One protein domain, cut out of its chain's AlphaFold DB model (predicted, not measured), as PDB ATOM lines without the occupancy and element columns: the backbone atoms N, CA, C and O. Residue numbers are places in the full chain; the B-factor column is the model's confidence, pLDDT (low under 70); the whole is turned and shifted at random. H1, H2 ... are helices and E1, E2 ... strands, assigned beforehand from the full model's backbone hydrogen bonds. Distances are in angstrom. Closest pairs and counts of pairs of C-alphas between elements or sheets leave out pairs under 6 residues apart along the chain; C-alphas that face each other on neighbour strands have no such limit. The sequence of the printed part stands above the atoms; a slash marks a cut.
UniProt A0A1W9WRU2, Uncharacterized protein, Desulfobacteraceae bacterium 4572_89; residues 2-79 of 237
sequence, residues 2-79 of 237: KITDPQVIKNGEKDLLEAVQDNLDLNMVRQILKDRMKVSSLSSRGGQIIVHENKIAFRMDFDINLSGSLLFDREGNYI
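Overview. This is residues 2 to 79 of the 237 residues of an uncharacterized protein of Desulfobacteraceae bacterium 4572_89 (UniProt A0A1W9WRU2). This is a long, drawn-out model with no compact core: helix H1 makes one end, the shorter helix H2 follows it, and a two-stranded hairpin of E1 and E2 makes the other end. From the hairpin, residues 64 to 79 run back past H2 toward the H1 end and finish in a small turn, while residues 2 to 19 and the hairpin's tip, residues 51 to 56, stick out. The 78 printed residues hold two named helices and then two named strands, in the order H1, H2, E1, E2, with one antiparallel sheet, E1 - E2; the class is mixed, helices and strands. The whole is extended, with a radius of gyration of the C-alphas of 21.7 A, and its C-alphas span 75 by 24 by 23 A, a rod.

Arrangement. H1, residues 6 to 22, and H2, residues 26 to 37, are apart, though a tight link of 3 residues joins them. Residues 2 to 19, of which 6 to 19 belong to H1, stand free. In H1 and H2, every O i to N i+4 pair is within hydrogen-bond range. A tight link of 5 residues leads from H2 to E1, residues 43 to 52. E1 bends by 55 degrees at residue 49. E1 and E2, residues 55 to 63, form a hairpin, antiparallel at 159 degrees between their directions. Within hydrogen-bond range across this pair are, for instance, N 48 and O 59 at 2.8 A and N 57 and O 50 at 2.8 A. C-alphas 47 and 60 face each other at 4.2 A. H1 is apart from E1 and from E2, and H2 is apart from E2. Beyond E2, residues 71 to 72 make a short antiparallel pairing with residues 78 to 79.

Along the chain. H1 begins with C-alpha 6 at (22.684, 13.167, 6.732) and runs 24.6 A from first to last C-alpha, from Pro 6 to Asp 22. H2 goes from Leu 26 to Met 37, 15.7 A. E1 goes from Ser 43 at (14.430, 7.082, 51.274) to His 52, 24.8 A. E2 goes from Lys 55 to Asp 63, 26.1 A, and ends with C-alpha 63 at (15.042, 12.100, 49.460).

Size, cuts and confidence. The two C-alphas farthest apart are those of Lys 2 and Asn 54, 76.9 A. The C-alphas of the first and last printed residues, Lys 2 and Ile 79, are 34.3 A apart. The printed part has no cut, and the three links between named elements are tight. Residues 64 to 79 hold no named element. The mean pLDDT of the printed part is 83.1, and it is under 70 at residues 38 to 41 and 66 to 68.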
ATOM      1  N   LYS A   2      22.961   8.653  -2.274       71.38
ATOM      2  CA  LYS A   2      22.306   9.342  -1.147       71.38
ATOM      3  C   LYS A   2      21.490  10.506  -1.721       71.38
ATOM      4  O   LYS A   2      21.953  11.136  -2.668       71.38
ATOM      5  N   ILE A   3      20.276  10.718  -1.212       80.12
ATOM      6  CA  ILE A   3      19.295  11.666  -1.782       80.12
ATOM      7  C   ILE A   3      19.316  13.018  -1.045       80.12
ATOM      8  O   ILE A   3      18.947  14.036  -1.621       80.12
ATOM      9  N   THR A   4      19.799  13.043   0.198       81.69
ATOM     10  CA  THR A   4      19.999  14.253   1.005       81.69
ATOM     11  C   THR A   4      21.257  14.116   1.871       81.69
ATOM     12  O   THR A   4      21.823  13.021   1.979       81.69
ATOM     13  N   ASP A   5      21.695  15.220   2.472       87.12
ATOM     14  CA  ASP A   5      22.777  15.248   3.454       87.12
ATOM     15  C   ASP A   5      22.289  14.656   4.798       87.12
ATOM     16  O   ASP A   5      21.255  15.096   5.312       87.12
ATOM     17  N   PRO A   6      23.001  13.680   5.399       86.81
ATOM     18  CA  PRO A   6      22.684  13.167   6.732       86.81
ATOM     19  C   PRO A   6      22.547  14.237   7.824       86.81
ATOM     20  O   PRO A   6      21.779  14.029   8.760       86.81
ATOM     21  N   GLN A   7      23.246  15.373   7.724       87.12
ATOM     22  CA  GLN A   7      23.138  16.456   8.710       87.12
ATOM     23  C   GLN A   7      21.776  17.162   8.656       87.12
ATOM     24  O   GLN A   7      21.268  17.588   9.688       87.12
ATOM     25  N   VAL A   8      21.139  17.228   7.482       84.19
ATOM     26  CA  VAL A   8      19.788  17.803   7.339       84.19
ATOM     27  C   VAL A   8      18.742  16.916   8.017       84.19
ATOM     28  O   VAL A   8      17.805  17.436   8.615       84.19
ATOM     29  N   ILE A   9      18.921  15.589   7.977       86.50
ATOM     30  CA  ILE A   9      18.053  14.646   8.699       86.50
ATOM     31  C   ILE A   9      18.243  14.810  10.210       86.50
ATOM     32  O   ILE A   9      17.264  15.030  10.911       86.50
ATOM     33  N   LYS A  10      19.491  14.796  10.698       87.88
ATOM     34  CA  LYS A  10      19.799  14.949  12.132       87.88
ATOM     35  C   LYS A  10      19.280  16.255  12.728       87.88
ATOM     36  O   LYS A  10      18.735  16.250  13.828       87.88
ATOM     37  N   ASN A  11      19.439  17.366  12.010       88.81
ATOM     38  CA  ASN A  11      18.908  18.650  12.457       88.81
ATOM     39  C   ASN A  11      17.373  18.619  12.469       88.81
ATOM     40  O   ASN A  11      16.784  18.968  13.480       88.81
ATOM     41  N   GLY A  12      16.726  18.092  11.421       89.44
ATOM     42  CA  GLY A  12      15.267  17.944  11.396       89.44
ATOM     43  C   GLY A  12      14.705  17.010  12.479       89.44
ATOM     44  O   GLY A  12      13.611  17.253  12.977       89.44
ATOM     45  N   GLU A  13      15.441  15.968  12.875       89.50
ATOM     46  CA  GLU A  13      15.098  15.097  14.010       89.50
ATOM     47  C   GLU A  13      15.221  15.833  15.351       89.50
ATOM     48  O   GLU A  13      14.350  15.682  16.209       89.50
ATOM     49  N   LYS A  14      16.253  16.671  15.520       89.00
ATOM     50  CA  LYS A  14      16.405  17.523  16.707       89.00
ATOM     51  C   LYS A  14      15.291  18.573  16.788       89.00
ATOM     52  O   LYS A  14      14.645  18.669  17.826       89.00
ATOM     53  N   ASP A  15      15.040  19.301  15.701       89.44
ATOM     54  CA  ASP A  15      14.000  20.335  15.621       89.44
ATOM     55  C   ASP A  15      12.603  19.735  15.891       89.44
ATOM     56  O   ASP A  15      11.761  20.353  16.542       89.44
ATOM     57  N   LEU A  16      12.359  18.497  15.432       87.81
ATOM     58  CA  LEU A  16      11.141  17.744  15.738       87.81
ATOM     59  C   LEU A  16      11.042  17.382  17.226       87.81
ATOM     60  O   LEU A  16       9.968  17.518  17.807       87.81
ATOM     61  N   LEU A  17      12.134  16.918  17.841       86.56
ATOM     62  CA  LEU A  17      12.156  16.554  19.260       86.56
ATOM     63  C   LEU A  17      11.951  17.779  20.163       86.56
ATOM     64  O   LEU A  17      11.184  17.702  21.119       86.56
ATOM     65  N   GLU A  18      12.575  18.910  19.826       88.19
ATOM     66  CA  GLU A  18      12.414  20.199  20.511       88.19
ATOM     67  C   GLU A  18      10.959  20.689  20.416       88.19
ATOM     68  O   GLU A  18      10.331  20.968  21.437       88.19
ATOM     69  N   ALA A  19      10.350  20.642  19.225       87.12
ATOM     70  CA  ALA A  19       8.934  20.973  19.047       87.12
ATOM     71  C   ALA A  19       7.981  20.030  19.812       87.12
ATOM     72  O   ALA A  19       6.934  20.469  20.293       87.12
ATOM     73  N   VAL A  20       8.313  18.741  19.939       85.38
ATOM     74  CA  VAL A  20       7.539  17.784  20.753       85.38
ATOM     75  C   VAL A  20       7.701  18.074  22.247       85.38
ATOM     76  O   VAL A  20       6.715  18.018  22.979       85.38
ATOM     77  N   GLN A  21       8.904  18.437  22.698       83.88
ATOM     78  CA  GLN A  21       9.184  18.805  24.087       83.88
ATOM     79  C   GLN A  21       8.451  20.091  24.505       83.88
ATOM     80  O   GLN A  21       7.862  20.123  25.584       83.88
ATOM     81  N   ASP A  22       8.409  21.109  23.641       85.31
ATOM     82  CA  ASP A  22       7.683  22.366  23.884       85.31
ATOM     83  C   ASP A  22       6.157  22.181  23.988       85.31
ATOM     84  O   ASP A  22       5.474  22.962  24.650       85.31
ATOM     85  N   ASN A  23       5.609  21.144  23.344       83.81
ATOM     86  CA  ASN A  23       4.178  20.814  23.374       83.81
ATOM     87  C   ASN A  23       3.833  19.694  24.380       83.81
ATOM     88  O   ASN A  23       2.681  19.258  24.441       83.81
ATOM     89  N   LEU A  24       4.801  19.221  25.173       83.81
ATOM     90  CA  LEU A  24       4.603  18.152  26.151       83.81
ATOM     91  C   LEU A  24       3.826  18.660  27.377       83.81
ATOM     92  O   LEU A  24       4.269  19.577  28.071       83.81
ATOM     93  N   ASP A  25       2.688  18.035  27.705       83.88
ATOM     94  CA  ASP A  25       1.924  18.417  28.899       83.88
ATOM     95  C   ASP A  25       2.626  17.967  30.190       83.88
ATOM     96  O   ASP A  25       2.479  16.838  30.674       83.88
ATOM     97  N   LEU A  26       3.351  18.906  30.796       83.31
ATOM     98  CA  LEU A  26       4.037  18.746  32.077       83.31
ATOM     99  C   LEU A  26       3.105  18.329  33.230       83.31
ATOM    100  O   LEU A  26       3.582  17.770  34.218       83.31
ATOM    101  N   ASN A  27       1.792  18.577  33.143       81.31
ATOM    102  CA  ASN A  27       0.833  18.132  34.157       81.31
ATOM    103  C   ASN A  27       0.563  16.631  34.039       81.31
ATOM    104  O   ASN A  27       0.566  15.938  35.059       81.31
ATOM    105  N   MET A  28       0.413  16.129  32.811       82.38
ATOM    106  CA  MET A  28       0.280  14.699  32.532       82.38
ATOM    107  C   MET A  28       1.569  13.954  32.903       82.38
ATOM    108  O   MET A  28       1.514  12.966  33.635       82.38
ATOM    109  N   VAL A  29       2.740  14.489  32.529       81.69
ATOM    110  CA  VAL A  29       4.045  13.946  32.959       81.69
ATOM    111  C   VAL A  29       4.143  13.903  34.486       81.69
ATOM    112  O   VAL A  29       4.507  12.875  35.047       81.69
ATOM    113  N   ARG A  30       3.756  14.979  35.187       82.50
ATOM    114  CA  ARG A  30       3.735  15.024  36.660       82.50
ATOM    115  C   ARG A  30       2.769  14.001  37.265       82.50
ATOM    116  O   ARG A  30       3.044  13.507  38.356       82.50
ATOM    117  N   GLN A  31       1.647  13.701  36.614       83.50
ATOM    118  CA  GLN A  31       0.711  12.675  37.074       83.50
ATOM    119  C   GLN A  31       1.314  11.273  36.928       83.50
ATOM    120  O   GLN A  31       1.359  10.539  37.911       83.50
ATOM    121  N   ILE A  32       1.895  10.962  35.768       82.00
ATOM    122  CA  ILE A  32       2.610   9.699  35.526       82.00
ATOM    123  C   ILE A  32       3.770   9.541  36.524       82.00
ATOM    124  O   ILE A  32       3.918   8.487  37.141       82.00
ATOM    125  N   LEU A  33       4.530  10.611  36.793       80.25
ATOM    126  CA  LEU A  33       5.598  10.603  37.799       80.25
ATOM    127  C   LEU A  33       5.080  10.382  39.230       80.25
ATOM    128  O   LEU A  33       5.745   9.715  40.016       80.25
ATOM    129  N   LYS A  34       3.898  10.909  39.586       81.81
ATOM    130  CA  LYS A  34       3.254  10.649  40.890       81.81
ATOM    131  C   LYS A  34       2.808   9.198  41.030       81.81
ATOM    132  O   LYS A  34       2.910   8.644  42.122       81.81
ATOM    133  N   ASP A  35       2.312   8.591  39.959       79.75
ATOM    134  CA  ASP A  35       1.903   7.188  39.981       79.75
ATOM    135  C   ASP A  35       3.128   6.257  40.040       79.75
ATOM    136  O   ASP A  35       3.147   5.348  40.870       79.75
ATOM    137  N   ARG A  36       4.218   6.572  39.322       73.44
ATOM    138  CA  ARG A  36       5.538   5.918  39.486       73.44
ATOM    139  C   ARG A  36       6.142   6.133  40.884       73.44
ATOM    140  O   ARG A  36       6.747   5.221  41.445       73.44
ATOM    141  N   MET A  37       5.932   7.297  41.505       71.50
ATOM    142  CA  MET A  37       6.392   7.593  42.873       71.50
ATOM    143  C   MET A  37       5.720   6.706  43.935       71.50
ATOM    144  O   MET A  37       6.351   6.417  44.944       71.50
ATOM    145  N   LYS A  38       4.491   6.212  43.710       68.19
ATOM    146  CA  LYS A  38       3.852   5.217  44.603       68.19
ATOM    147  C   LYS A  38       4.569   3.862  44.597       68.19
ATOM    148  O   LYS A  38       4.433   3.109  45.554       68.19
ATOM    149  N   VAL A  39       5.271   3.550  43.506       64.94
ATOM    150  CA  VAL A  39       6.015   2.295  43.297       64.94
ATOM    151  C   VAL A  39       7.485   2.443  43.712       64.94
ATOM    152  O   VAL A  39       8.131   1.471  44.089       64.94
ATOM    153  N   SER A  40       8.011   3.668  43.674       68.69
ATOM    154  CA  SER A  40       9.414   3.977  43.956       68.69
ATOM    155  C   SER A  40       9.742   3.953  45.451       68.69
ATOM    156  O   SER A  40       8.950   4.379  46.294       68.69
ATOM    157  N   SER A  41      10.951   3.502  45.793       65.75
ATOM    158  CA  SER A  41      11.440   3.460  47.172       65.75
ATOM    159  C   SER A  41      11.741   4.864  47.711       65.75
ATOM    160  O   SER A  41      12.704   5.523  47.326       65.75
ATOM    161  N   LEU A  42      10.913   5.324  48.651       72.38
ATOM    162  CA  LEU A  42      11.115   6.585  49.361       72.38
ATOM    163  C   LEU A  42      12.217   6.420  50.426       72.38
ATOM    164  O   LEU A  42      12.026   5.705  51.412       72.38
ATOM    165  N   SER A  43      13.359   7.092  50.267       75.75
ATOM    166  CA  SER A  43      14.430   7.082  51.274       75.75
ATOM    167  C   SER A  43      14.255   8.212  52.291       75.75
ATOM    168  O   SER A  43      14.265   9.388  51.940       75.75
ATOM    169  N   SER A  44      14.123   7.871  53.574       79.69
ATOM    170  CA  SER A  44      14.130   8.852  54.668       79.69
ATOM    171  C   SER A  44      15.567   9.232  55.031       79.69
ATOM    172  O   SER A  44      16.365   8.353  55.358       79.69
ATOM    173  N   ARG A  45      15.892  10.533  55.034       82.50
ATOM    174  CA  ARG A  45      17.159  11.054  55.594       82.50
ATOM    175  C   ARG A  45      17.142  11.134  57.117       82.50
ATOM    176  O   ARG A  45      18.191  11.336  57.726       82.50
ATOM    177  N   GLY A  46      15.967  11.000  57.726       79.19
ATOM    178  CA  GLY A  46      15.756  11.091  59.163       79.19
ATOM    179  C   GLY A  46      14.560  11.969  59.516       79.19
ATOM    180  O   GLY A  46      13.828  12.460  58.656       79.19
ATOM    181  N   GLY A  47      14.364  12.170  60.815       87.50
ATOM    182  CA  GLY A  47      13.314  13.035  61.334       87.50
ATOM    183  C   GLY A  47      13.729  13.729  62.623       87.50
ATOM    184  O   GLY A  47      14.599  13.255  63.354       87.50
ATOM    185  N   GLN A  48      13.097  14.865  62.898       90.50
ATOM    186  CA  GLN A  48      13.350  15.697  64.067       90.50
ATOM    187  C   GLN A  48      12.038  16.000  64.793       90.50
ATOM    188  O   GLN A  48      11.064  16.449  64.189       90.50
ATOM    189  N   ILE A  49      12.037  15.810  66.111       93.19
ATOM    190  CA  ILE A  49      10.956  16.282  66.978       93.19
ATOM    191  C   ILE A  49      11.187  17.772  67.247       93.19
ATOM    192  O   ILE A  49      12.250  18.158  67.735       93.19
ATOM    193  N   ILE A  50      10.200  18.605  66.925       94.00
ATOM    194  CA  ILE A  50      10.228  20.058  67.121       94.00
ATOM    195  C   ILE A  50       8.988  20.506  67.899       94.00
ATOM    196  O   ILE A  50       7.964  19.826  67.901       94.00
ATOM    197  N   VAL A  51       9.057  21.665  68.555       94.56
ATOM    198  CA  VAL A  51       7.870  22.306  69.140       94.56
ATOM    199  C   VAL A  51       7.402  23.401  68.190       94.56
ATOM    200  O   VAL A  51       8.128  24.363  67.954       94.56
ATOM    201  N   HIS A  52       6.193  23.255  67.654       93.06
ATOM    202  CA  HIS A  52       5.544  24.222  66.769       93.06
ATOM    203  C   HIS A  52       4.206  24.634  67.392       93.06
ATOM    204  O   HIS A  52       3.447  23.772  67.829       93.06
ATOM    205  N   GLU A  53       3.922  25.938  67.489       92.50
ATOM    206  CA  GLU A  53       2.683  26.466  68.104       92.50
ATOM    207  C   GLU A  53       2.360  25.864  69.489       92.50
ATOM    208  O   GLU A  53       1.221  25.504  69.794       92.50
ATOM    209  N   ASN A  54       3.382  25.724  70.343       95.44
ATOM    210  CA  ASN A  54       3.259  25.140  71.686       95.44
ATOM    211  C   ASN A  54       2.739  23.677  71.693       95.44
ATOM    212  O   ASN A  54       2.222  23.197  72.705       95.44
ATOM    213  N   LYS A  55       2.894  22.955  70.574       94.50
ATOM    214  CA  LYS A  55       2.596  21.525  70.398       94.50
ATOM    215  C   LYS A  55       3.846  20.789  69.923       94.50
ATOM    216  O   LYS A  55       4.708  21.372  69.268       94.50
ATOM    217  N   ILE A  56       3.940  19.500  70.235       94.00
ATOM    218  CA  ILE A  56       4.995  18.633  69.700       94.00
ATOM    219  C   ILE A  56       4.627  18.265  68.258       94.00
ATOM    220  O   ILE A  56       3.503  17.837  67.998       94.00
ATOM    221  N   ALA A  57       5.570  18.433  67.338       95.44
ATOM    222  CA  ALA A  57       5.448  18.093  65.928       95.44
ATOM    223  C   ALA A  57       6.672  17.290  65.463       95.44
ATOM    224  O   ALA A  57       7.756  17.376  66.044       95.44
ATOM    225  N   PHE A  58       6.498  16.519  64.394       93.38
ATOM    226  CA  PHE A  58       7.531  15.659  63.825       93.38
ATOM    227  C   PHE A  58       7.830  16.135  62.405       93.38
ATOM    228  O   PHE A  58       6.959  16.063  61.538       93.38
ATOM    229  N   ARG A  59       9.045  16.634  62.162       92.12
ATOM    230  CA  ARG A  59       9.539  16.879  60.802       92.12
ATOM    231  C   ARG A  59      10.184  15.593  60.299       92.12
ATOM    232  O   ARG A  59      11.010  15.025  61.007       92.12
ATOM    233  N   MET A  60       9.815  15.156  59.105       90.19
ATOM    234  CA  MET A  60      10.427  14.020  58.415       90.19
ATOM    235  C   MET A  60      10.996  14.527  57.097       90.19
ATOM    236  O   MET A  60      10.265  15.148  56.324       90.19
ATOM    237  N   ASP A  61      12.279  14.272  56.861       87.19
ATOM    238  CA  ASP A  61      12.988  14.724  55.669       87.19
ATOM    239  C   ASP A  61      13.234  13.505  54.760       87.19
ATOM    240  O   ASP A  61      13.814  12.503  55.189       87.19
ATOM    241  N   PHE A  62      12.776  13.569  53.506       82.62
ATOM    242  CA  PHE A  62      12.831  12.457  52.550       82.62
ATOM    243  C   PHE A  62      13.555  12.867  51.268       82.62
ATOM    244  O   PHE A  62      13.244  13.910  50.693       82.62
ATOM    245  N   ASP A  63      14.446  12.003  50.791       81.31
ATOM    246  CA  ASP A  63      15.042  12.100  49.460       81.31
ATOM    247  C   ASP A  63      14.257  11.200  48.496       81.31
ATOM    248  O   ASP A  63      13.953  10.045  48.811       81.31
ATOM    249  N   ILE A  64      13.945  11.727  47.308       73.31
ATOM    250  CA  ILE A  64      13.203  11.012  46.264       73.31
ATOM    251  C   ILE A  64      14.002  11.072  44.960       73.31
ATOM    252  O   ILE A  64      14.003  12.089  44.267       73.31
ATOM    253  N   ASN A  65      14.671   9.972  44.617       71.38
ATOM    254  CA  ASN A  65      15.433   9.844  43.376       71.38
ATOM    255  C   ASN A  65      14.564   9.179  42.302       71.38
ATOM    256  O   ASN A  65      14.472   7.956  42.241       71.38
ATOM    257  N   LEU A  66      13.911   9.991  41.465       69.81
ATOM    258  CA  LEU A  66      13.109   9.528  40.329       69.81
ATOM    259  C   LEU A  66      13.852   9.790  39.018       69.81
ATOM    260  O   LEU A  66      14.062  10.941  38.637       69.81
ATOM    261  N   SER A  67      14.192   8.720  38.308       67.25
ATOM    262  CA  SER A  67      14.648   8.749  36.919       67.25
ATOM    263  C   SER A  67      13.746   7.840  36.088       67.25
ATOM    264  O   SER A  67      13.407   6.738  36.510       67.25
ATOM    265  N   GLY A  68      13.314   8.307  34.917       68.75
ATOM    266  CA  GLY A  68      12.413   7.542  34.061       68.75
ATOM    267  C   GLY A  68      12.328   8.107  32.650       68.75
ATOM    268  O   GLY A  68      12.463   9.314  32.441       68.75
ATOM    269  N   SER A  69      12.106   7.214  31.692       73.75
ATOM    270  CA  SER A  69      11.745   7.515  30.308       73.75
ATOM    271  C   SER A  69      10.225   7.544  30.149       73.75
ATOM    272  O   SER A  69       9.493   6.863  30.865       73.75
ATOM    273  N   LEU A  70       9.742   8.340  29.195       77.69
ATOM    274  CA  LEU A  70       8.338   8.362  28.798       77.69
ATOM    275  C   LEU A  70       8.240   7.942  27.333       77.69
ATOM    276  O   LEU A  70       8.759   8.644  26.464       77.69
ATOM    277  N   LEU A  71       7.567   6.826  27.061       83.38
ATOM    278  CA  LEU A  71       7.307   6.366  25.703       83.38
ATOM    279  C   LEU A  71       5.903   6.800  25.262       83.38
ATOM    280  O   LEU A  71       4.932   6.627  25.993       83.38
ATOM    281  N   PHE A  72       5.781   7.368  24.065       84.62
ATOM    282  CA  PHE A  72       4.497   7.749  23.479       84.62
ATOM    283  C   PHE A  72       4.503   7.524  21.968       84.62
ATOM    284  O   PHE A  72       5.555   7.529  21.323       84.62
ATOM    285  N   ASP A  73       3.323   7.280  21.400       85.06
ATOM    286  CA  ASP A  73       3.174   7.033  19.968       85.06
ATOM    287  C   ASP A  73       3.086   8.329  19.135       85.06
ATOM    288  O   ASP A  73       3.136   9.454  19.633       85.06
ATOM    289  N   ARG A  74       2.945   8.167  17.813       84.25
ATOM    290  CA  ARG A  74       2.813   9.285  16.861       84.25
ATOM    291  C   ARG A  74       1.452   9.989  16.911       84.25
ATOM    292  O   ARG A  74       1.280  10.983  16.211       84.25
ATOM    293  N   GLU A  75       0.501   9.458  17.673       82.31
ATOM    294  CA  GLU A  75      -0.825  10.033  17.914       82.31
ATOM    295  C   GLU A  75      -0.869  10.786  19.262       82.31
ATOM    296  O   GLU A  75      -1.820  11.523  19.519       82.31
ATOM    297  N   GLY A  76       0.190  10.675  20.078       77.94
ATOM    298  CA  GLY A  76       0.342  11.329  21.379       77.94
ATOM    299  C   GLY A  76      -0.124  10.481  22.566       77.94
ATOM    300  O   GLY A  76      -0.196  11.000  23.680       77.94
ATOM    301  N   ASN A  77      -0.444   9.198  22.364       84.81
ATOM    302  CA  ASN A  77      -0.854   8.317  23.456       84.81
ATOM    303  C   ASN A  77       0.371   7.868  24.263       84.81
ATOM    304  O   ASN A  77       1.363   7.415  23.690       84.81
ATOM    305  N   TYR A  78       0.284   7.944  25.594       84.38
ATOM    306  CA  TYR A  78       1.288   7.366  26.487       84.38
ATOM    307  C   TYR A  78       1.259   5.833  26.412       84.38
ATOM    308  O   TYR A  78       0.190   5.224  26.471       84.38
ATOM    309  N   ILE A  79       2.437   5.221  26.301       83.94
ATOM    310  CA  ILE A  79       2.629   3.774  26.345       83.94
ATOM    311  C   ILE A  79       3.236   3.431  27.707       83.94
ATOM    312  O   ILE A  79       4.369   3.803  28.013       83.94
TER     313      ILE A  79